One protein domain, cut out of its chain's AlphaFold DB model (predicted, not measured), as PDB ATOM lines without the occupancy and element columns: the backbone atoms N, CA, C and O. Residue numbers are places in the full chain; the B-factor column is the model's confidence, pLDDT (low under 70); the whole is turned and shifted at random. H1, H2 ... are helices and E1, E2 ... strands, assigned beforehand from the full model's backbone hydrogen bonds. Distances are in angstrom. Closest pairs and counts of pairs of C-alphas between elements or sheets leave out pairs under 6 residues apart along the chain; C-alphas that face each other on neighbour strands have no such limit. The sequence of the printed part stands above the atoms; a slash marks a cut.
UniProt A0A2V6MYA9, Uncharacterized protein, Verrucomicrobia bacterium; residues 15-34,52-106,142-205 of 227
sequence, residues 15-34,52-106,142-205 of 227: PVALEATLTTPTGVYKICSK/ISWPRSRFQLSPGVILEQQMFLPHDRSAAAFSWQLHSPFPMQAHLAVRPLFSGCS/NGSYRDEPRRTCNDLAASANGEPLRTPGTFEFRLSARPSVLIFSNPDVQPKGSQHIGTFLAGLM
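AT A GLANCE: This is residues 15 to 34, 52 to 106 and 142 to 205 of the 227 residues of an uncharacterized protein of Verrucomicrobia bacterium (UniProt A0A2V6MYA9). Two twisted antiparallel sheets stand face to face as a sandwich, with helix H1 lying along the outside of the smaller sheet, E3 E4 E5 E9, and a long loop, residues 147 to 169, swinging far out from the middle of the domain between strands E7 and E8 of the larger one, its C-alphas 13 to 23 A from the mean of all C-alphas. Printed are 139 residues with nine named strands, E1 to E9, then one named helix, H1. The sheet orders are E2 - E1 - E6 - E8 - E7 and E3 - E4 - E5 - E9, and the class is mostly strand. The whole is compact, with a radius of gyration of the C-alphas of 15.5 A and spans of 45 by 37 by 24 A.

IN THESE COORDINATES: E1, residues 15 to 24, begins at C-alpha 15 (43.863, -7.288, -19.466) and is 26.3 A long. E2 is residues 27 to 32, and E3 is residues 56 to 62. E4, residues 65 to 74, is 29.8 A long; E5, residues 79 to 87, 26.5 A; E6, residues 94 to 103, 29.4 A. E7 is residues 144 to 146, E8 residues 170 to 175 and E9 residues 180 to 185. H1, residues 193 to 204, is 17.0 A long and ends at C-alpha 204 (39.498, 11.930, -11.476).

HOW THE PARTS SIT: In the five-stranded sheet, E1 and E2 form a hairpin, with N 22 and O 29 2.8 A apart. E1 and E6 are antiparallel at 164 degrees, with N 19 and O 99 2.9 A apart. E6 and E8 have N 98 and O 171 at 2.8 A. E7 and E8 form a hairpin, with N 146 and O 170 at 2.8 A. In the other sheet E3, E4 and E5 make a meander, each strand the antiparallel neighbour of the one before, and two hairpins; N 59 and O 67 are 2.8 A apart, N 68 and O 85 2.8 A. E5 and E9 have N 82 and O 182 at 2.8 A. The parts of the sheets that face each other are 10.3 A centre to centre, and the closest C-alphas of E5 and E8 are those of Leu 86 and Leu 175, 5.8 A. H1 is on the sheet E3 E4 E5 E9, two layers with the helix on one face, at a height over the sheet of 9.1 A. It lies over E4 and E5 and runs along the strands, at 2 degrees to E5 on the local plane. Every O i to N i+4 pair of H1 is within hydrogen-bond range.

THE WHOLE: The C-alphas farthest apart, those of Pro 89 and Ser 106, are 46.3 A apart. Residues 35 to 51 and 107 to 141 are not printed; the gaps between C-alphas are 21.5 A and 28.8 A. Of the links printed whole, E7 to E8 is long. The mean pLDDT of the printed part is 79.3; residues 32 to 34, 52 to 54, 149 to 164 and 190 to 195 are under 70.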
ATOM      1  N   PRO A  15      45.205  -7.285 -20.034       77.38
ATOM      2  CA  PRO A  15      43.863  -7.288 -19.466       77.38
ATOM      3  C   PRO A  15      42.843  -7.119 -20.597       77.38
ATOM      4  O   PRO A  15      42.874  -6.137 -21.335       77.38
ATOM      5  N   VAL A  16      41.940  -8.088 -20.744       73.19
ATOM      6  CA  VAL A  16      40.942  -8.112 -21.831       73.19
ATOM      7  C   VAL A  16      39.512  -7.939 -21.335       73.19
ATOM      8  O   VAL A  16      38.637  -7.564 -22.109       73.19
ATOM      9  N   ALA A  17      39.259  -8.205 -20.054       74.88
ATOM     10  CA  ALA A  17      37.946  -8.033 -19.451       74.88
ATOM     11  C   ALA A  17      38.043  -7.864 -17.931       74.88
ATOM     12  O   ALA A  17      39.050  -8.194 -17.301       74.88
ATOM     13  N   LEU A  18      36.951  -7.373 -17.347       80.38
ATOM     14  CA  LEU A  18      36.721  -7.338 -15.909       80.38
ATOM     15  C   LEU A  18      35.379  -7.999 -15.596       80.38
ATOM     16  O   LEU A  18      34.384  -7.788 -16.301       80.38
ATOM     17  N   GLU A  19      35.359  -8.753 -14.507       83.81
ATOM     18  CA  GLU A  19      34.139  -9.153 -13.819       83.81
ATOM     19  C   GLU A  19      34.066  -8.379 -12.512       83.81
ATOM     20  O   GLU A  19      34.955  -8.477 -11.671       83.81
ATOM     21  N   ALA A  20      33.016  -7.593 -12.335       86.31
ATOM     22  CA  ALA A  20      32.814  -6.800 -11.143       86.31
ATOM     23  C   ALA A  20      31.495  -7.175 -10.467       86.31
ATOM     24  O   ALA A  20      30.454  -7.292 -11.108       86.31
ATOM     25  N   THR A  21      31.534  -7.363  -9.154       89.38
ATOM     26  CA  THR A  21      30.352  -7.546  -8.314       89.38
ATOM     27  C   THR A  21      30.268  -6.375  -7.353       89.38
ATOM     28  O   THR A  21      31.146  -6.185  -6.515       89.38
ATOM     29  N   LEU A  22      29.212  -5.583  -7.491       89.25
ATOM     30  CA  LEU A  22      28.890  -4.477  -6.611       89.25
ATOM     31  C   LEU A  22      27.833  -4.921  -5.601       89.25
ATOM     32  O   LEU A  22      26.708  -5.242  -5.968       89.25
ATOM     33  N   THR A  23      28.176  -4.877  -4.324       92.25
ATOM     34  CA  THR A  23      27.265  -5.109  -3.208       92.25
ATOM     35  C   THR A  23      26.896  -3.775  -2.577       92.25
ATOM     36  O   THR A  23      27.760  -3.004  -2.167       92.25
ATOM     37  N   THR A  24      25.602  -3.505  -2.485       88.56
ATOM     38  CA  THR A  24      25.018  -2.332  -1.825       88.56
ATOM     39  C   THR A  24      23.980  -2.804  -0.799       88.56
ATOM     40  O   THR A  24      23.557  -3.960  -0.866       88.56
ATOM     41  N   PRO A  25      23.492  -1.942   0.110       86.12
ATOM     42  CA  PRO A  25      22.412  -2.307   1.025       86.12
ATOM     43  C   PRO A  25      21.100  -2.627   0.296       86.12
ATOM     44  O   PRO A  25      20.257  -3.332   0.834       86.12
ATOM     45  N   THR A  26      20.923  -2.111  -0.926       81.25
ATOM     46  CA  THR A  26      19.714  -2.298  -1.736       81.25
ATOM     47  C   THR A  26      19.785  -3.516  -2.654       81.25
ATOM     48  O   THR A  26      18.763  -3.915  -3.203       81.25
ATOM     49  N   GLY A  27      20.965  -4.115  -2.843       84.69
ATOM     50  CA  GLY A  27      21.124  -5.273  -3.717       84.69
ATOM     51  C   GLY A  27      22.555  -5.547  -4.171       84.69
ATOM     52  O   GLY A  27      23.495  -4.808  -3.864       84.69
ATOM     53  N   VAL A  28      22.698  -6.631  -4.932       86.88
ATOM     54  CA  VAL A  28      23.957  -7.077  -5.538       86.88
ATOM     55  C   VAL A  28      23.842  -6.972  -7.057       86.88
ATOM     56  O   VAL A  28      22.937  -7.551  -7.652       86.88
ATOM     57  N   TYR A  29      24.777  -6.265  -7.683       82.56
ATOM     58  CA  TYR A  29      24.821  -6.014  -9.118       82.56
ATOM     59  C   TYR A  29      26.079  -6.647  -9.710       82.56
ATOM     60  O   TYR A  29      27.181  -6.437  -9.206       82.56
ATOM     61  N   LYS A  30      25.933  -7.416 -10.791       80.19
ATOM     62  CA  LYS A  30      27.065  -7.996 -11.526       80.19
ATOM     63  C   LYS A  30      27.289  -7.223 -12.818       80.19
ATOM     64  O   LYS A  30      26.363  -7.042 -13.602       80.19
ATOM     65  N   ILE A  31      28.520  -6.781 -13.027       74.50
ATOM     66  CA  ILE A  31      28.976  -6.050 -14.202       74.50
ATOM     67  C   ILE A  31      30.041  -6.919 -14.859       74.50
ATOM     68  O   ILE A  31      31.125  -7.100 -14.312       74.50
ATOM     69  N   CYS A  32      29.736  -7.464 -16.031       67.00
ATOM     70  CA  CYS A  32      30.688  -8.254 -16.801       67.00
ATOM     71  C   CYS A  32      30.950  -7.576 -18.143       67.00
ATOM     72  O   CYS A  32      30.021  -7.141 -18.822       67.00
ATOM     73  N   SER A  33      32.214  -7.547 -18.556       59.66
ATOM     74  CA  SER A  33      32.627  -7.031 -19.869       59.66
ATOM     75  C   SER A  33      32.424  -8.033 -21.022       59.66
ATOM     76  O   SER A  33      32.938  -7.815 -22.114       59.66
ATOM     77  N   LYS A  34      31.733  -9.162 -20.797       51.50
ATOM     78  CA  LYS A  34      31.631 -10.272 -21.760       51.50
ATOM     79  C   LYS A  34      30.493 -10.035 -22.754       51.50
ATOM     80  O   LYS A  34      29.347  -9.922 -22.327       51.50
ATOM     81  N   ILE A  52      43.427   7.467 -27.833       48.78
ATOM     82  CA  ILE A  52      43.258   7.189 -26.413       48.78
ATOM     83  C   ILE A  52      41.757   7.111 -26.145       48.78
ATOM     84  O   ILE A  52      41.025   8.041 -26.488       48.78
ATOM     85  N   SER A  53      41.289   6.049 -25.496       55.72
ATOM     86  CA  SER A  53      39.864   5.905 -25.203       55.72
ATOM     87  C   SER A  53      39.559   6.097 -23.732       55.72
ATOM     88  O   SER A  53      40.104   5.396 -22.885       55.72
ATOM     89  N   TRP A  54      38.661   7.051 -23.476       63.31
ATOM     90  CA  TRP A  54      38.167   7.458 -22.161       63.31
ATOM     91  C   TRP A  54      36.677   7.124 -21.993       63.31
ATOM     92  O   TRP A  54      35.871   8.037 -21.781       63.31
ATOM     93  N   PRO A  55      36.231   5.867 -22.161       72.75
ATOM     94  CA  PRO A  55      34.817   5.568 -22.009       72.75
ATOM     95  C   PRO A  55      34.395   5.828 -20.557       72.75
ATOM     96  O   PRO A  55      34.872   5.183 -19.621       72.75
ATOM     97  N   ARG A  56      33.485   6.789 -20.382       81.81
ATOM     98  CA  ARG A  56      32.787   7.067 -19.125       81.81
ATOM     99  C   ARG A  56      31.400   6.450 -19.212       81.81
ATOM    100  O   ARG A  56      30.580   6.872 -20.023       81.81
ATOM    101  N   SER A  57      31.150   5.450 -18.380       83.69
ATOM    102  CA  SER A  57      29.865   4.762 -18.280       83.69
ATOM    103  C   SER A  57      29.182   5.139 -16.974       83.69
ATOM    104  O   SER A  57      29.825   5.201 -15.931       83.69
ATOM    105  N   ARG A  58      27.872   5.386 -17.023       86.69
ATOM    106  CA  ARG A  58      27.045   5.657 -15.844       86.69
ATOM    107  C   ARG A  58      25.941   4.616 -15.763       86.69
ATOM    108  O   ARG A  58      25.143   4.493 -16.687       86.69
ATOM    109  N   PHE A  59      25.905   3.886 -14.661       83.38
ATOM    110  CA  PHE A  59      24.930   2.841 -14.385       83.38
ATOM    111  C   PHE A  59      24.013   3.311 -13.263       83.38
ATOM    112  O   PHE A  59      24.459   3.524 -12.136       83.38
ATOM    113  N   GLN A  60      22.731   3.485 -13.563       86.56
ATOM    114  CA  GLN A  60      21.735   3.789 -12.542       86.56
ATOM    115  C   GLN A  60      21.371   2.500 -11.793       86.56
ATOM    116  O   GLN A  60      20.864   1.558 -12.395       86.56
ATOM    117  N   LEU A  61      21.652   2.455 -10.489       84.62
ATOM    118  CA  LEU A  61      21.413   1.283  -9.631       84.62
ATOM    119  C   LEU A  61      20.035   1.336  -8.964       84.62
ATOM    120  O   LEU A  61      19.362   0.318  -8.809       84.62
ATOM    121  N   SER A  62      19.632   2.544  -8.572       83.62
ATOM    122  CA  SER A  62      18.324   2.903  -8.023       83.62
ATOM    123  C   SER A  62      18.067   4.395  -8.304       83.62
ATOM    124  O   SER A  62      18.971   5.091  -8.781       83.62
ATOM    125  N   PRO A  63      16.864   4.942  -8.048       85.69
ATOM    126  CA  PRO A  63      16.614   6.373  -8.214       85.69
ATOM    127  C   PRO A  63      17.644   7.217  -7.445       85.69
ATOM    128  O   PRO A  63      17.801   7.062  -6.237       85.69
ATOM    129  N   GLY A  64      18.386   8.066  -8.161       85.31
ATOM    130  CA  GLY A  64      19.429   8.928  -7.593       85.31
ATOM    131  C   GLY A  64      20.770   8.252  -7.270       85.31
ATOM    132  O   GLY A  64      21.728   8.967  -6.998       85.31
ATOM    133  N   VAL A  65      20.880   6.919  -7.334       88.69
ATOM    134  CA  VAL A  65      22.142   6.201  -7.088       88.69
ATOM    135  C   VAL A  65      22.754   5.772  -8.414       88.69
ATOM    136  O   VAL A  65      22.197   4.943  -9.138       88.69
ATOM    137  N   ILE A  66      23.914   6.337  -8.729       90.31
ATOM    138  CA  ILE A  66      24.622   6.132  -9.989       90.31
ATOM    139  C   ILE A  66      26.027   5.626  -9.685       90.31
ATOM    140  O   ILE A  66      26.798   6.285  -8.990       90.31
ATOM    141  N   LEU A  67      26.375   4.473 -10.249       89.31
ATOM    142  CA  LEU A  67      27.760   4.040 -10.359       89.31
ATOM    143  C   LEU A  67      28.348   4.630 -11.632       89.31
ATOM    144  O   LEU A  67      27.872   4.364 -12.734       89.31
ATOM    145  N   GLU A  68      29.412   5.395 -11.487       90.81
ATOM    146  CA  GLU A  68      30.218   5.846 -12.599       90.81
ATOM    147  C   GLU A  68      31.464   4.979 -12.734       90.81
ATOM    148  O   GLU A  68      32.143   4.700 -11.749       90.81
ATOM    149  N   GLN A  69      31.758   4.564 -13.962       88.50
ATOM    150  CA  GLN A  69      32.982   3.875 -14.331       88.50
ATOM    151  C   GLN A  69      33.705   4.685 -15.400       88.50
ATOM    152  O   GLN A  69      33.103   5.036 -16.418       88.50
ATOM    153  N   GLN A  70      34.997   4.930 -15.216       88.19
ATOM    154  CA  GLN A  70      35.857   5.457 -16.274       88.19
ATOM    155  C   GLN A  70      36.965   4.461 -16.561       88.19
ATOM    156  O   GLN A  70      37.435   3.757 -15.669       88.19
ATOM    157  N   MET A  71      37.377   4.389 -17.821       85.19
ATOM    158  CA  MET A  71      38.486   3.535 -18.228       85.19
ATOM    159  C   MET A  71      39.436   4.312 -19.119       85.19
ATOM    160  O   MET A  71      39.021   5.229 -19.822       85.19
ATOM    161  N   PHE A  72      40.700   3.926 -19.087       83.06
ATOM    162  CA  PHE A  72      41.736   4.415 -19.975       83.06
ATOM    163  C   PHE A  72      42.513   3.216 -20.515       83.06
ATOM    164  O   PHE A  72      43.113   2.447 -19.761       83.06
ATOM    165  N   LEU A  73      42.452   3.054 -21.836       79.00
ATOM    166  CA  LEU A  73      43.054   1.947 -22.575       79.00
ATOM    167  C   LEU A  73      43.893   2.543 -23.723       79.00
ATOM    168  O   LEU A  73      43.328   2.907 -24.760       79.00
ATOM    169  N   PRO A  74      45.212   2.731 -23.541       74.00
ATOM    170  CA  PRO A  74      46.101   3.215 -24.585       74.00
ATOM    171  C   PRO A  74      46.295   2.149 -25.669       74.00
ATOM    172  O   PRO A  74      46.330   0.948 -25.395       74.00
ATOM    173  N   HIS A  75      46.471   2.593 -26.915       70.12
ATOM    174  CA  HIS A  75      46.648   1.690 -28.058       70.12
ATOM    175  C   HIS A  75      47.911   0.819 -27.950       70.12
ATOM    176  O   HIS A  75      47.926  -0.317 -28.421       70.12
ATOM    177  N   ASP A  76      48.957   1.340 -27.302       72.12
ATOM    178  CA  ASP A  76      50.239   0.654 -27.113       72.12
ATOM    179  C   ASP A  76      50.196  -0.461 -26.056       72.12
ATOM    180  O   ASP A  76      51.183  -1.172 -25.885       72.12
ATOM    181  N   ARG A  77      49.057  -0.633 -25.363       71.62
ATOM    182  CA  ARG A  77      48.844  -1.658 -24.327       71.62
ATOM    183  C   ARG A  77      49.838  -1.570 -23.163       71.62
ATOM    184  O   ARG A  77      49.983  -2.529 -22.409       71.62
ATOM    185  N   SER A  78      50.501  -0.423 -22.999       77.19
ATOM    186  CA  SER A  78      51.451  -0.183 -21.907       77.19
ATOM    187  C   SER A  78      50.765  -0.162 -20.541       77.19
ATOM    188  O   SER A  78      51.389  -0.475 -19.526       77.19
ATOM    189  N   ALA A  79      49.472   0.173 -20.513       83.62
ATOM    190  CA  ALA A  79      48.676   0.217 -19.300       83.62
ATOM    191  C   ALA A  79      47.194  -0.082 -19.558       83.62
ATOM    192  O   ALA A  79      46.735  -0.085 -20.695       83.62
ATOM    193  N   ALA A  80      46.439  -0.295 -18.488       85.88
ATOM    194  CA  ALA A  80      44.985  -0.244 -18.466       85.88
ATOM    195  C   ALA A  80      44.555   0.339 -17.123       85.88
ATOM    196  O   ALA A  80      44.891  -0.215 -16.078       85.88
ATOM    197  N   ALA A  81      43.833   1.454 -17.138       89.19
ATOM    198  CA  ALA A  81      43.381   2.118 -15.925       89.19
ATOM    199  C   ALA A  81      41.858   2.130 -15.842       89.19
ATOM    200  O   ALA A  81      41.163   2.314 -16.840       89.19
ATOM    201  N   PHE A  82      41.351   1.946 -14.632       90.50
ATOM    202  CA  PHE A  82      39.936   1.873 -14.318       90.50
ATOM    203  C   PHE A  82      39.666   2.717 -13.082       90.50
ATOM    204  O   PHE A  82      40.447   2.705 -12.127       90.50
ATOM    205  N   SER A  83      38.550   3.435 -13.087       92.50
ATOM    206  CA  SER A  83      38.022   4.071 -11.893       92.50
ATOM    207  C   SER A  83      36.544   3.781 -11.718       92.50
ATOM    208  O   SER A  83      35.804   3.613 -12.691       92.50
ATOM    209  N   TRP A  84      36.128   3.746 -10.458       93.25
ATOM    210  CA  TRP A  84      34.735   3.645 -10.059       93.25
ATOM    211  C   TRP A  84      34.417   4.692  -9.008       93.25
ATOM    212  O   TRP A  84      35.164   4.870  -8.047       93.25
ATOM    213  N   GLN A  85      33.282   5.354  -9.164       92.81
ATOM    214  CA  GLN A  85      32.794   6.344  -8.215       92.81
ATOM    215  C   GLN A  85      31.298   6.138  -8.007       92.81
ATOM    216  O   GLN A  85      30.554   5.914  -8.962       92.81
ATOM    217  N   LEU A  86      30.852   6.194  -6.754       91.44
ATOM    218  CA  LEU A  86      29.434   6.088  -6.431       91.44
ATOM    219  C   LEU A  86      28.876   7.478  -6.140       91.44
ATOM    220  O   LEU A  86      29.311   8.156  -5.208       91.44
ATOM    221  N   HIS A  87      27.872   7.872  -6.911       91.12
ATOM    222  CA  HIS A  87      27.086   9.071  -6.674       91.12
ATOM    223  C   HIS A  87      25.765   8.661  -6.039       91.12
ATOM    224  O   HIS A  87      24.994   7.908  -6.628       91.12
ATOM    225  N   SER A  88      25.515   9.140  -4.827       89.69
ATOM    226  CA  SER A  88      24.287   8.877  -4.085       89.69
ATOM    227  C   SER A  88      23.886  10.138  -3.322       89.69
ATOM    228  O   SER A  88      24.770  10.814  -2.789       89.69
ATOM    229  N   PRO A  89      22.583  10.462  -3.230       86.88
ATOM    230  CA  PRO A  89      22.097  11.578  -2.420       86.88
ATOM    231  C   PRO A  89      22.301  11.352  -0.917       86.88
ATOM    232  O   PRO A  89      22.318  12.312  -0.151       86.88
ATOM    233  N   PHE A  90      22.478  10.098  -0.488       86.38
ATOM    234  CA  PHE A  90      22.676   9.727   0.912       86.38
ATOM    235  C   PHE A  90      23.944   8.877   1.088       86.38
ATOM    236  O   PHE A  90      24.292   8.110   0.181       86.38
ATOM    237  N   PRO A  91      24.627   8.954   2.246       84.50
ATOM    238  CA  PRO A  91      25.744   8.068   2.558       84.50
ATOM    239  C   PRO A  91      25.326   6.594   2.489       84.50
ATOM    240  O   PRO A  91      24.359   6.181   3.125       84.50
ATOM    241  N   MET A  92      26.071   5.793   1.730       85.75
ATOM    242  CA  MET A  92      25.806   4.368   1.545       85.75
ATOM    243  C   MET A  92      27.116   3.587   1.588       85.75
ATOM    244  O   MET A  92      28.116   4.010   1.010       85.75
ATOM    245  N   GLN A  93      27.102   2.431   2.253       87.12
ATOM    246  CA  GLN A  93      28.213   1.486   2.206       87.12
ATOM    247  C   GLN A  93      28.065   0.597   0.975       87.12
ATOM    248  O   GLN A  93      27.185  -0.258   0.933       87.12
ATOM    249  N   ALA A  94      28.918   0.804  -0.019       91.75
ATOM    250  CA  ALA A  94      28.957  -0.014  -1.218       91.75
ATOM    251  C   ALA A  94      30.331  -0.668  -1.354       91.75
ATOM    252  O   ALA A  94      31.364  -0.016  -1.194       91.75
ATOM    253  N   HIS A  95      30.336  -1.963  -1.639       95.62
ATOM    254  CA  HIS A  95      31.540  -2.761  -1.796       95.62
ATOM    255  C   HIS A  95      31.634  -3.277  -3.227       95.62
ATOM    256  O   HIS A  95      30.697  -3.900  -3.719       95.62
ATOM    257  N   LEU A  96      32.754  -3.030  -3.892       94.44
ATOM    258  CA  LEU A  96      33.011  -3.482  -5.252       94.44
ATOM    259  C   LEU A  96      34.144  -4.505  -5.236       94.44
ATOM    260  O   LEU A  96      35.261  -4.178  -4.849       94.44
ATOM    261  N   ALA A  97      33.858  -5.719  -5.693       93.88
ATOM    262  CA  ALA A  97      34.849  -6.753  -5.952       93.88
ATOM    263  C   ALA A  97      35.096  -6.845  -7.461       93.88
ATOM    264  O   ALA A  97      34.149  -7.048  -8.216       93.88
ATOM    265  N   VAL A  98      36.343  -6.696  -7.903       91.19
ATOM    266  CA  VAL A  98      36.752  -6.674  -9.314       91.19
ATOM    267  C   VAL A  98      37.769  -7.775  -9.578       91.19
ATOM    268  O   VAL A  98      38.855  -7.787  -9.003       91.19
ATOM    269  N   ARG A  99      37.438  -8.676 -10.497       89.62
ATOM    270  CA  ARG A  99      38.300  -9.753 -10.976       89.62
ATOM    271  C   ARG A  99      38.769  -9.418 -12.388       89.62
ATOM    272  O   ARG A  99      37.952  -9.415 -13.315       89.62
ATOM    273  N   PRO A 100      40.057  -9.104 -12.582       87.81
ATOM    274  CA  PRO A 100      40.596  -8.909 -13.913       87.81
ATOM    275  C   PRO A 100      40.793 -10.246 -14.623       87.81
ATOM    276  O   PRO A 100      41.176 -11.248 -14.009       87.81
ATOM    277  N   LEU A 101      40.542 -10.230 -15.930       82.12
ATOM    278  CA  LEU A 101      40.745 -11.347 -16.838       82.12
ATOM    279  C   LEU A 101      41.829 -10.977 -17.853       82.12
ATOM    280  O   LEU A 101      41.681 -10.020 -18.618       82.12
ATOM    281  N   PHE A 102      42.911 -11.749 -17.865       80.75
ATOM    282  CA  PHE A 102      44.074 -11.560 -18.724       80.75
ATOM    283  C   PHE A 102      44.159 -12.644 -19.802       80.75
ATOM    284  O   PHE A 102      43.926 -13.822 -19.527       80.75
ATOM    285  N   SER A 103      44.529 -12.252 -21.021       78.44
ATOM    286  CA  SER A 103      44.980 -13.161 -22.085       78.44
ATOM    287  C   SER A 103      46.517 -13.196 -22.149       78.44
ATOM    288  O   SER A 103      47.174 -12.494 -21.383       78.44
ATOM    289  N   GLY A 104      47.109 -14.027 -23.018       76.44
ATOM    290  CA  GLY A 104      48.562 -14.009 -23.279       76.44
ATOM    291  C   GLY A 104      49.440 -14.500 -22.120       76.44
ATOM    292  O   GLY A 104      50.606 -14.145 -22.026       76.44
ATOM    293  N   CYS A 105      48.889 -15.304 -21.208       75.94
ATOM    294  CA  CYS A 105      49.576 -15.763 -19.991       75.94
ATOM    295  C   CYS A 105      50.238 -17.153 -20.133       75.94
ATOM    296  O   CYS A 105      50.474 -17.830 -19.133       75.94
ATOM    297  N   SER A 106      50.476 -17.615 -21.361       70.31
ATOM    298  CA  SER A 106      51.047 -18.936 -21.661       70.31
ATOM    299  C   SER A 106      52.539 -18.806 -22.036       70.31
ATOM    300  O   SER A 106      52.890 -17.860 -22.742       70.31
ATOM    301  N   ASN A 142      44.068   1.822  -4.989       91.94
ATOM    302  CA  ASN A 142      43.664   2.337  -3.672       91.94
ATOM    303  C   ASN A 142      42.671   1.412  -2.941       91.94
ATOM    304  O   ASN A 142      42.084   1.803  -1.931       91.94
ATOM    305  N   GLY A 143      42.460   0.209  -3.479       91.50
ATOM    306  CA  GLY A 143      41.728  -0.881  -2.845       91.50
ATOM    307  C   GLY A 143      42.658  -1.915  -2.215       91.50
ATOM    308  O   GLY A 143      43.877  -1.759  -2.193       91.50
ATOM    309  N   SER A 144      42.073  -3.003  -1.724       92.12
ATOM    310  CA  SER A 144      42.812  -4.170  -1.234       92.12
ATOM    311  C   SER A 144      42.837  -5.279  -2.279       92.12
ATOM    312  O   SER A 144      41.893  -5.442  -3.047       92.12
ATOM    313  N   TYR A 145      43.906  -6.068  -2.298       93.00
ATOM    314  CA  TYR A 145      44.025  -7.243  -3.155       93.00
ATOM    315  C   TYR A 145      43.876  -8.524  -2.332       93.00
ATOM    316  O   TYR A 145      44.453  -8.644  -1.251       93.00
ATOM    317  N   ARG A 146      43.114  -9.484  -2.859       89.88
ATOM    318  CA  ARG A 146      42.923 -10.817  -2.292       89.88
ATOM    319  C   ARG A 146      43.402 -11.859  -3.294       89.88
ATOM    320  O   ARG A 146      42.914 -11.909  -4.426       89.88
ATOM    321  N   ASP A 147      44.345 -12.691  -2.861       85.56
ATOM    322  CA  ASP A 147      44.875 -13.770  -3.689       85.56
ATOM    323  C   ASP A 147      43.857 -14.912  -3.782       85.56
ATOM    324  O   ASP A 147      43.631 -15.664  -2.835       85.56
ATOM    325  N   GLU A 148      43.197 -15.002  -4.933       74.50
ATOM    326  CA  GLU A 148      42.205 -16.028  -5.246       74.50
ATOM    327  C   GLU A 148      42.392 -16.504  -6.692       74.50
ATOM    328  O   GLU A 148      41.505 -16.316  -7.530       74.50
ATOM    329  N   PRO A 149      43.513 -17.172  -7.024       62.84
ATOM    330  CA  PRO A 149      43.793 -17.630  -8.387       62.84
ATOM    331  C   PRO A 149      42.876 -18.794  -8.835       62.84
ATOM    332  O   PRO A 149      43.156 -19.501  -9.806       62.84
ATOM    333  N   ARG A 150      41.759 -19.033  -8.129       59.12
ATOM    334  CA  ARG A 150      40.814 -20.117  -8.402       59.12
ATOM    335  C   ARG A 150      39.847 -19.733  -9.521       59.12
ATOM    336  O   ARG A 150      39.283 -18.640  -9.557       59.12
ATOM    337  N   ARG A 151      39.615 -20.693 -10.416       54.53
ATOM    338  CA  ARG A 151      38.605 -20.616 -11.472       54.53
ATOM    339  C   ARG A 151      37.187 -20.707 -10.904       54.53
ATOM    340  O   ARG A 151      36.916 -21.633 -10.148       54.53
ATOM    341  N   THR A 152      36.316 -19.787 -11.312       42.19
ATOM    342  CA  THR A 152      34.833 -19.827 -11.276       42.19
ATOM    343  C   THR A 152      34.354 -18.593 -12.057       42.19
ATOM    344  O   THR A 152      34.993 -17.552 -11.937       42.19
ATOM    345  N   CYS A 153      33.296 -18.557 -12.872       41.25
ATOM    346  CA  CYS A 153      32.120 -19.399 -13.123       41.25
ATOM    347  C   CYS A 153      31.835 -19.299 -14.648       41.25
ATOM    348  O   CYS A 153      31.766 -18.183 -15.143       41.25
ATOM    349  N   ASN A 154      31.680 -20.405 -15.396       44.94
ATOM    350  CA  ASN A 154      31.711 -20.500 -16.885       44.94
ATOM    351  C   ASN A 154      33.113 -20.471 -17.539       44.94
ATOM    352  O   ASN A 154      33.415 -19.625 -18.382       44.94
ATOM    353  N   ASP A 155      33.932 -21.470 -17.206       45.38
ATOM    354  CA  ASP A 155      35.349 -21.673 -17.572       45.38
ATOM    355  C   ASP A 155      35.717 -21.812 -19.074       45.38
ATOM    356  O   ASP A 155      36.816 -22.258 -19.401       45.38
ATOM    357  N   LEU A 156      34.851 -21.407 -20.006       45.84
ATOM    358  CA  LEU A 156      35.101 -21.464 -21.456       45.84
ATOM    359  C   LEU A 156      34.849 -20.123 -22.157       45.84
ATOM    360  O   LEU A 156      34.478 -20.076 -23.326       45.84
ATOM    361  N   ALA A 157      35.064 -18.999 -21.468       49.34
ATOM    362  CA  ALA A 157      35.363 -17.764 -22.186       49.34
ATOM    363  C   ALA A 157      36.793 -17.883 -22.726       49.34
ATOM    364  O   ALA A 157      37.752 -17.456 -22.084       49.34
ATOM    365  N   ALA A 158      36.938 -18.537 -23.874       51.69
ATOM    366  CA  ALA A 158      38.145 -18.390 -24.658       51.69
ATOM    367  C   ALA A 158      38.346 -16.894 -24.938       51.69
ATOM    368  O   ALA A 158      37.390 -16.157 -25.198       51.69
ATOM    369  N   SER A 159      39.596 -16.439 -24.892       56.31
ATOM    370  CA  SER A 159      39.975 -15.222 -25.600       56.31
ATOM    371  C   SER A 159      39.463 -15.300 -27.048       56.31
ATOM    372  O   SER A 159      39.203 -16.395 -27.551       56.31
ATOM    373  N   ALA A 160      39.395 -14.173 -27.760       53.81
ATOM    374  CA  ALA A 160      39.119 -14.173 -29.203       53.81
ATOM    375  C   ALA A 160      39.988 -15.193 -29.982       53.81
ATOM    376  O   ALA A 160      39.578 -15.670 -31.034       53.81
ATOM    377  N   ASN A 161      41.142 -15.577 -29.416       53.66
ATOM    378  CA  ASN A 161      42.109 -16.516 -29.981       53.66
ATOM    379  C   ASN A 161      42.041 -17.955 -29.412       53.66
ATOM    380  O   ASN A 161      42.974 -18.720 -29.626       53.66
ATOM    381  N   GLY A 162      41.018 -18.344 -28.641       59.59
ATOM    382  CA  GLY A 162      40.900 -19.720 -28.116       59.59
ATOM    383  C   GLY A 162      41.584 -19.984 -26.763       59.59
ATOM    384  O   GLY A 162      41.249 -20.955 -26.088       59.59
ATOM    385  N   GLU A 163      42.500 -19.114 -26.324       64.06
ATOM    386  CA  GLU A 163      43.259 -19.298 -25.075       64.06
ATOM    387  C   GLU A 163      42.413 -19.035 -23.811       64.06
ATOM    388  O   GLU A 163      41.627 -18.080 -23.782       64.06
ATOM    389  N   PRO A 164      42.593 -19.816 -22.726       69.62
ATOM    390  CA  PRO A 164      41.866 -19.611 -21.479       69.62
ATOM    391  C   PRO A 164      42.315 -18.323 -20.784       69.62
ATOM    392  O   PRO A 164      43.504 -18.121 -20.519       69.62
ATOM    393  N   LEU A 165      41.349 -17.480 -20.419       76.31
ATOM    394  CA  LEU A 165      41.618 -16.276 -19.638       76.31
ATOM    395  C   LEU A 165      42.103 -16.617 -18.223       76.31
ATOM    396  O   LEU A 165      41.710 -17.622 -17.621       76.31
ATOM    397  N   ARG A 166      42.975 -15.764 -17.686       78.88
ATOM    398  CA  ARG A 166      43.555 -15.893 -16.346       78.88
ATOM    399  C   ARG A 166      43.066 -14.798 -15.429       78.88
ATOM    400  O   ARG A 166      43.011 -13.640 -15.823       78.88
ATOM    401  N   THR A 167      42.796 -15.169 -14.185       85.50
ATOM    402  CA  THR A 167      42.534 -14.216 -13.115       85.50
ATOM    403  C   THR A 167      43.574 -14.415 -12.011       85.50
ATOM    404  O   THR A 167      43.686 -15.530 -11.497       85.50
ATOM    405  N   PRO A 168      44.396 -13.399 -11.698       87.62
ATOM    406  CA  PRO A 168      45.357 -13.493 -10.603       87.62
ATOM    407  C   PRO A 168      44.666 -13.500  -9.236       87.62
ATOM    408  O   PRO A 168      45.144 -14.157  -8.323       87.62
ATOM    409  N   GLY A 169      43.527 -12.820  -9.105       89.81
ATOM    410  CA  GLY A 169      42.787 -12.697  -7.854       89.81
ATOM    411  C   GLY A 169      41.717 -11.615  -7.947       89.81
ATOM    412  O   GLY A 169      41.282 -11.252  -9.044       89.81
ATOM    413  N   THR A 170      41.317 -11.083  -6.796       91.81
ATOM    414  CA  THR A 170      40.211 -10.124  -6.679       91.81
ATOM    415  C   THR A 170      40.697  -8.826  -6.033       91.81
ATOM    416  O   THR A 170      41.358  -8.847  -4.997       91.81
ATOM    417  N   PHE A 171      40.348  -7.686  -6.626       93.88
ATOM    418  CA  PHE A 171      40.532  -6.359  -6.040       93.88
ATOM    419  C   PHE A 171      39.238  -5.900  -5.373       93.88
ATOM    420  O   PHE A 171      38.165  -5.989  -5.963       93.88
ATOM    421  N   GLU A 172      39.335  -5.394  -4.153       95.44
ATOM    422  CA  GLU A 172      38.204  -4.996  -3.321       95.44
ATOM    423  C   GLU A 172      38.259  -3.501  -3.014       95.44
ATOM    424  O   GLU A 172      39.293  -2.961  -2.615       95.44
ATOM    425  N   PHE A 173      37.122  -2.831  -3.177       94.69
ATOM    426  CA  PHE A 173      36.990  -1.394  -2.982       94.69
ATOM    427  C   PHE A 173      35.762  -1.068  -2.140       94.69
ATOM    428  O   PHE A 173      34.681  -1.625  -2.334       94.69
ATOM    429  N   ARG A 174      35.906  -0.086  -1.249       94.19
ATOM    430  CA  ARG A 174      34.769   0.593  -0.622       94.19
ATOM    431  C   ARG A 174      34.434   1.819  -1.457       94.19
ATOM    432  O   ARG A 174      35.190   2.790  -1.455       94.19
ATOM    433  N   LEU A 175      33.325   1.762  -2.183       92.25
ATOM    434  CA  LEU A 175      32.917   2.860  -3.046       92.25
ATOM    435  C   LEU A 175      32.352   4.010  -2.221       92.25
ATOM    436  O   LEU A 175      31.619   3.824  -1.250       92.25
ATOM    437  N   SER A 176      32.696   5.218  -2.645       87.56
ATOM    438  CA  SER A 176      32.225   6.462  -2.055       87.56
ATOM    439  C   SER A 176      32.216   7.558  -3.123       87.56
ATOM    440  O   SER A 176      32.425   7.289  -4.309       87.56
ATOM    441  N   ALA A 177      32.036   8.809  -2.694       84.56
ATOM    442  CA  ALA A 177      32.255   9.967  -3.551       84.56
ATOM    443  C   ALA A 177      33.726  10.121  -3.981       84.56
ATOM    444  O   ALA A 177      33.995  10.868  -4.914       84.56
ATOM    445  N   ARG A 178      34.688   9.451  -3.329       88.25
ATOM    446  CA  ARG A 178      36.077   9.398  -3.804       88.25
ATOM    447  C   ARG A 178      36.236   8.273  -4.834       88.25
ATOM    448  O   ARG A 178      35.783   7.164  -4.548       88.25
ATOM    449  N   PRO A 179      36.901   8.525  -5.974       91.75
ATOM    450  CA  PRO A 179      37.171   7.489  -6.962       91.75
ATOM    451  C   PRO A 179      38.018   6.343  -6.393       91.75
ATOM    452  O   PRO A 179      39.098   6.552  -5.835       91.75
ATOM    453  N   SER A 180      37.536   5.120  -6.567       94.50
ATOM    454  CA  SER A 180      38.320   3.895  -6.440       94.50
ATOM    455  C   SER A 180      39.065   3.657  -7.746       94.50
ATOM    456  O   SER A 180      38.461   3.795  -8.804       94.50
ATOM    457  N   VAL A 181      40.355   3.340  -7.689       93.69
ATOM    458  CA  VAL A 181      41.239   3.313  -8.862       93.69
ATOM    459  C   VAL A 181      42.022   2.011  -8.905       93.69
ATOM    460  O   VAL A 181      42.543   1.571  -7.883       93.69
ATOM    461  N   LEU A 182      42.119   1.435 -10.103       93.00
ATOM    462  CA  LEU A 182      42.927   0.264 -10.417       93.00
ATOM    463  C   LEU A 182      43.669   0.498 -11.728       93.00
ATOM    464  O   LEU A 182      43.042   0.750 -12.756       93.00
ATOM    465  N   ILE A 183      44.992   0.403 -11.703       91.69
ATOM    466  CA  ILE A 183      45.849   0.598 -12.870       91.69
ATOM    467  C   ILE A 183      46.723  -0.632 -13.024       91.69
ATOM    468  O   ILE A 183      47.457  -0.985 -12.109       91.69
ATOM    469  N   PHE A 184      46.673  -1.257 -14.193       90.50
ATOM    470  CA  PHE A 184      47.645  -2.253 -14.615       90.50
ATOM    471  C   PHE A 184      48.669  -1.595 -15.526       90.50
ATOM    472  O   PHE A 184      48.284  -0.895 -16.457       90.50
ATOM    473  N   SER A 185      49.949  -1.851 -15.288       88.19
ATOM    474  CA  SER A 185      51.042  -1.356 -16.123       88.19
ATOM    475  C   SER A 185      51.983  -2.495 -16.489       88.19
ATOM    476  O   SER A 185      52.298  -3.343 -15.650       88.19
ATOM    477  N   ASN A 186      52.462  -2.492 -17.728       84.12
ATOM    478  CA  ASN A 186      53.526  -3.376 -18.180       84.12
ATOM    479  C   ASN A 186      54.833  -2.565 -18.280       84.12
ATOM    480  O   ASN A 186      54.984  -1.784 -19.220       84.12
ATOM    481  N   PRO A 187      55.771  -2.711 -17.326       78.38
ATOM    482  CA  PRO A 187      57.006  -1.931 -17.307       78.38
ATOM    483  C   PRO A 187      57.958  -2.283 -18.457       78.38
ATOM    484  O   PRO A 187      58.860  -1.500 -18.746       78.38
ATOM    485  N   ASP A 188      57.762  -3.429 -19.112       75.19
ATOM    486  CA  ASP A 188      58.608  -3.886 -20.215       75.19
ATOM    487  C   ASP A 188      58.191  -3.257 -21.563       75.19
ATOM    488  O   ASP A 188      58.898  -3.380 -22.565       75.19
ATOM    489  N   VAL A 189      57.061  -2.537 -21.598       71.75
ATOM    490  CA  VAL A 189      56.599  -1.753 -22.753       71.75
ATOM    491  C   VAL A 189      56.988  -0.282 -22.556       71.75
ATOM    492  O   VAL A 189      56.735   0.306 -21.507       71.75
ATOM    493  N   GLN A 190      57.613   0.320 -23.577       59.09
ATOM    494  CA  GLN A 190      58.147   1.691 -23.542       59.09
ATOM    495  C   GLN A 190      57.133   2.719 -22.976       59.09
ATOM    496  O   GLN A 190      55.970   2.736 -23.384       59.09
ATOM    497  N   PRO A 191      57.560   3.645 -22.095       55.66
ATOM    498  CA  PRO A 191      56.699   4.348 -21.139       55.66
ATOM    499  C   PRO A 191      55.932   5.559 -21.702       55.66
ATOM    500  O   PRO A 191      55.592   6.475 -20.946       55.66
ATOM    501  N   LYS A 192      55.584   5.581 -23.000       56.31
ATOM    502  CA  LYS A 192      54.704   6.637 -23.550       56.31
ATOM    503  C   LYS A 192      53.339   6.682 -22.833       56.31
ATOM    504  O   LYS A 192      52.695   7.730 -22.811       56.31
ATOM    505  N   GLY A 193      52.932   5.595 -22.170       55.66
ATOM    506  CA  GLY A 193      51.746   5.528 -21.308       55.66
ATOM    507  C   GLY A 193      51.806   6.359 -20.017       55.66
ATOM    508  O   GLY A 193      50.756   6.746 -19.505       55.66
ATOM    509  N   SER A 194      52.992   6.707 -19.503       63.69
ATOM    510  CA  SER A 194      53.131   7.371 -18.191       63.69
ATOM    511  C   SER A 194      52.497   8.769 -18.143       63.69
ATOM    512  O   SER A 194      51.779   9.091 -17.195       63.69
ATOM    513  N   GLN A 195      52.664   9.572 -19.201       67.81
ATOM    514  CA  GLN A 195      52.017  10.883 -19.327       67.81
ATOM    515  C   GLN A 195      50.485  10.767 -19.327       67.81
ATOM    516  O   GLN A 195      49.787  11.588 -18.734       67.81
ATOM    517  N   HIS A 196      49.952   9.729 -19.967       74.88
ATOM    518  CA  HIS A 196      48.516   9.544 -20.118       74.88
ATOM    519  C   HIS A 196      47.840   9.044 -18.836       74.88
ATOM    520  O   HIS A 196      46.727   9.472 -18.535       74.88
ATOM    521  N   ILE A 197      48.531   8.216 -18.045       80.50
ATOM    522  CA  ILE A 197      48.083   7.831 -16.698       80.50
ATOM    523  C   ILE A 197      47.992   9.067 -15.797       80.50
ATOM    524  O   ILE A 197      47.015   9.222 -15.066       80.50
ATOM    525  N   GLY A 198      48.966   9.981 -15.883       81.19
ATOM    526  CA  GLY A 198      48.924  11.255 -15.161       81.19
ATOM    527  C   GLY A 198      47.678  12.074 -15.508       81.19
ATOM    528  O   GLY A 198      46.960  12.516 -14.612       81.19
ATOM    529  N   THR A 199      47.362  12.201 -16.800       82.25
ATOM    530  CA  THR A 199      46.123  12.851 -17.255       82.25
ATOM    531  C   THR A 199      44.883  12.121 -16.740       82.25
ATOM    532  O   THR A 199      43.916  12.774 -16.351       82.25
ATOM    533  N   PHE A 200      44.890  10.780 -16.723       83.69
ATOM    534  CA  PHE A 200      43.771   9.981 -16.217       83.69
ATOM    535  C   PHE A 200      43.486  10.300 -14.757       83.69
ATOM    536  O   PHE A 200      42.373  10.699 -14.427       83.69
ATOM    537  N   LEU A 201      44.514  10.225 -13.914       86.94
ATOM    538  CA  LEU A 201      44.414  10.537 -12.494       86.94
ATOM    539  C   LEU A 201      43.995  11.992 -12.248       86.94
ATOM    540  O   LEU A 201      43.134  12.241 -11.406       86.94
ATOM    541  N   ALA A 202      44.534  12.944 -13.016       84.88
ATOM    542  CA  ALA A 202      44.138  14.347 -12.926       84.88
ATOM    543  C   ALA A 202      42.654  14.554 -13.281       84.88
ATOM    544  O   ALA A 202      41.976  15.356 -12.645       84.88
ATOM    545  N   GLY A 203      42.127  13.795 -14.249       82.75
ATOM    546  CA  GLY A 203      40.712  13.816 -14.623       82.75
ATOM    547  C   GLY A 203      39.763  13.232 -13.570       82.75
ATOM    548  O   GLY A 203      38.564  13.503 -13.629       82.75
ATOM    549  N   LEU A 204      40.274  12.451 -12.610       83.88
ATOM    550  CA  LEU A 204      39.498  11.930 -11.476       83.88
ATOM    551  C   LEU A 204      39.388  12.931 -10.322       83.88
ATOM    552  O   LEU A 204      38.540  12.776  -9.440       83.88
ATOM    553  N   MET A 205      40.266  13.934 -10.285       80.00
ATOM    554  CA  MET A 205      40.238  14.943  -9.239       80.00
ATOM    555  C   MET A 205      39.065  15.903  -9.472       80.00
ATOM    556  O   MET A 205      38.819  16.310 -10.610       80.00
TER     557      MET A 205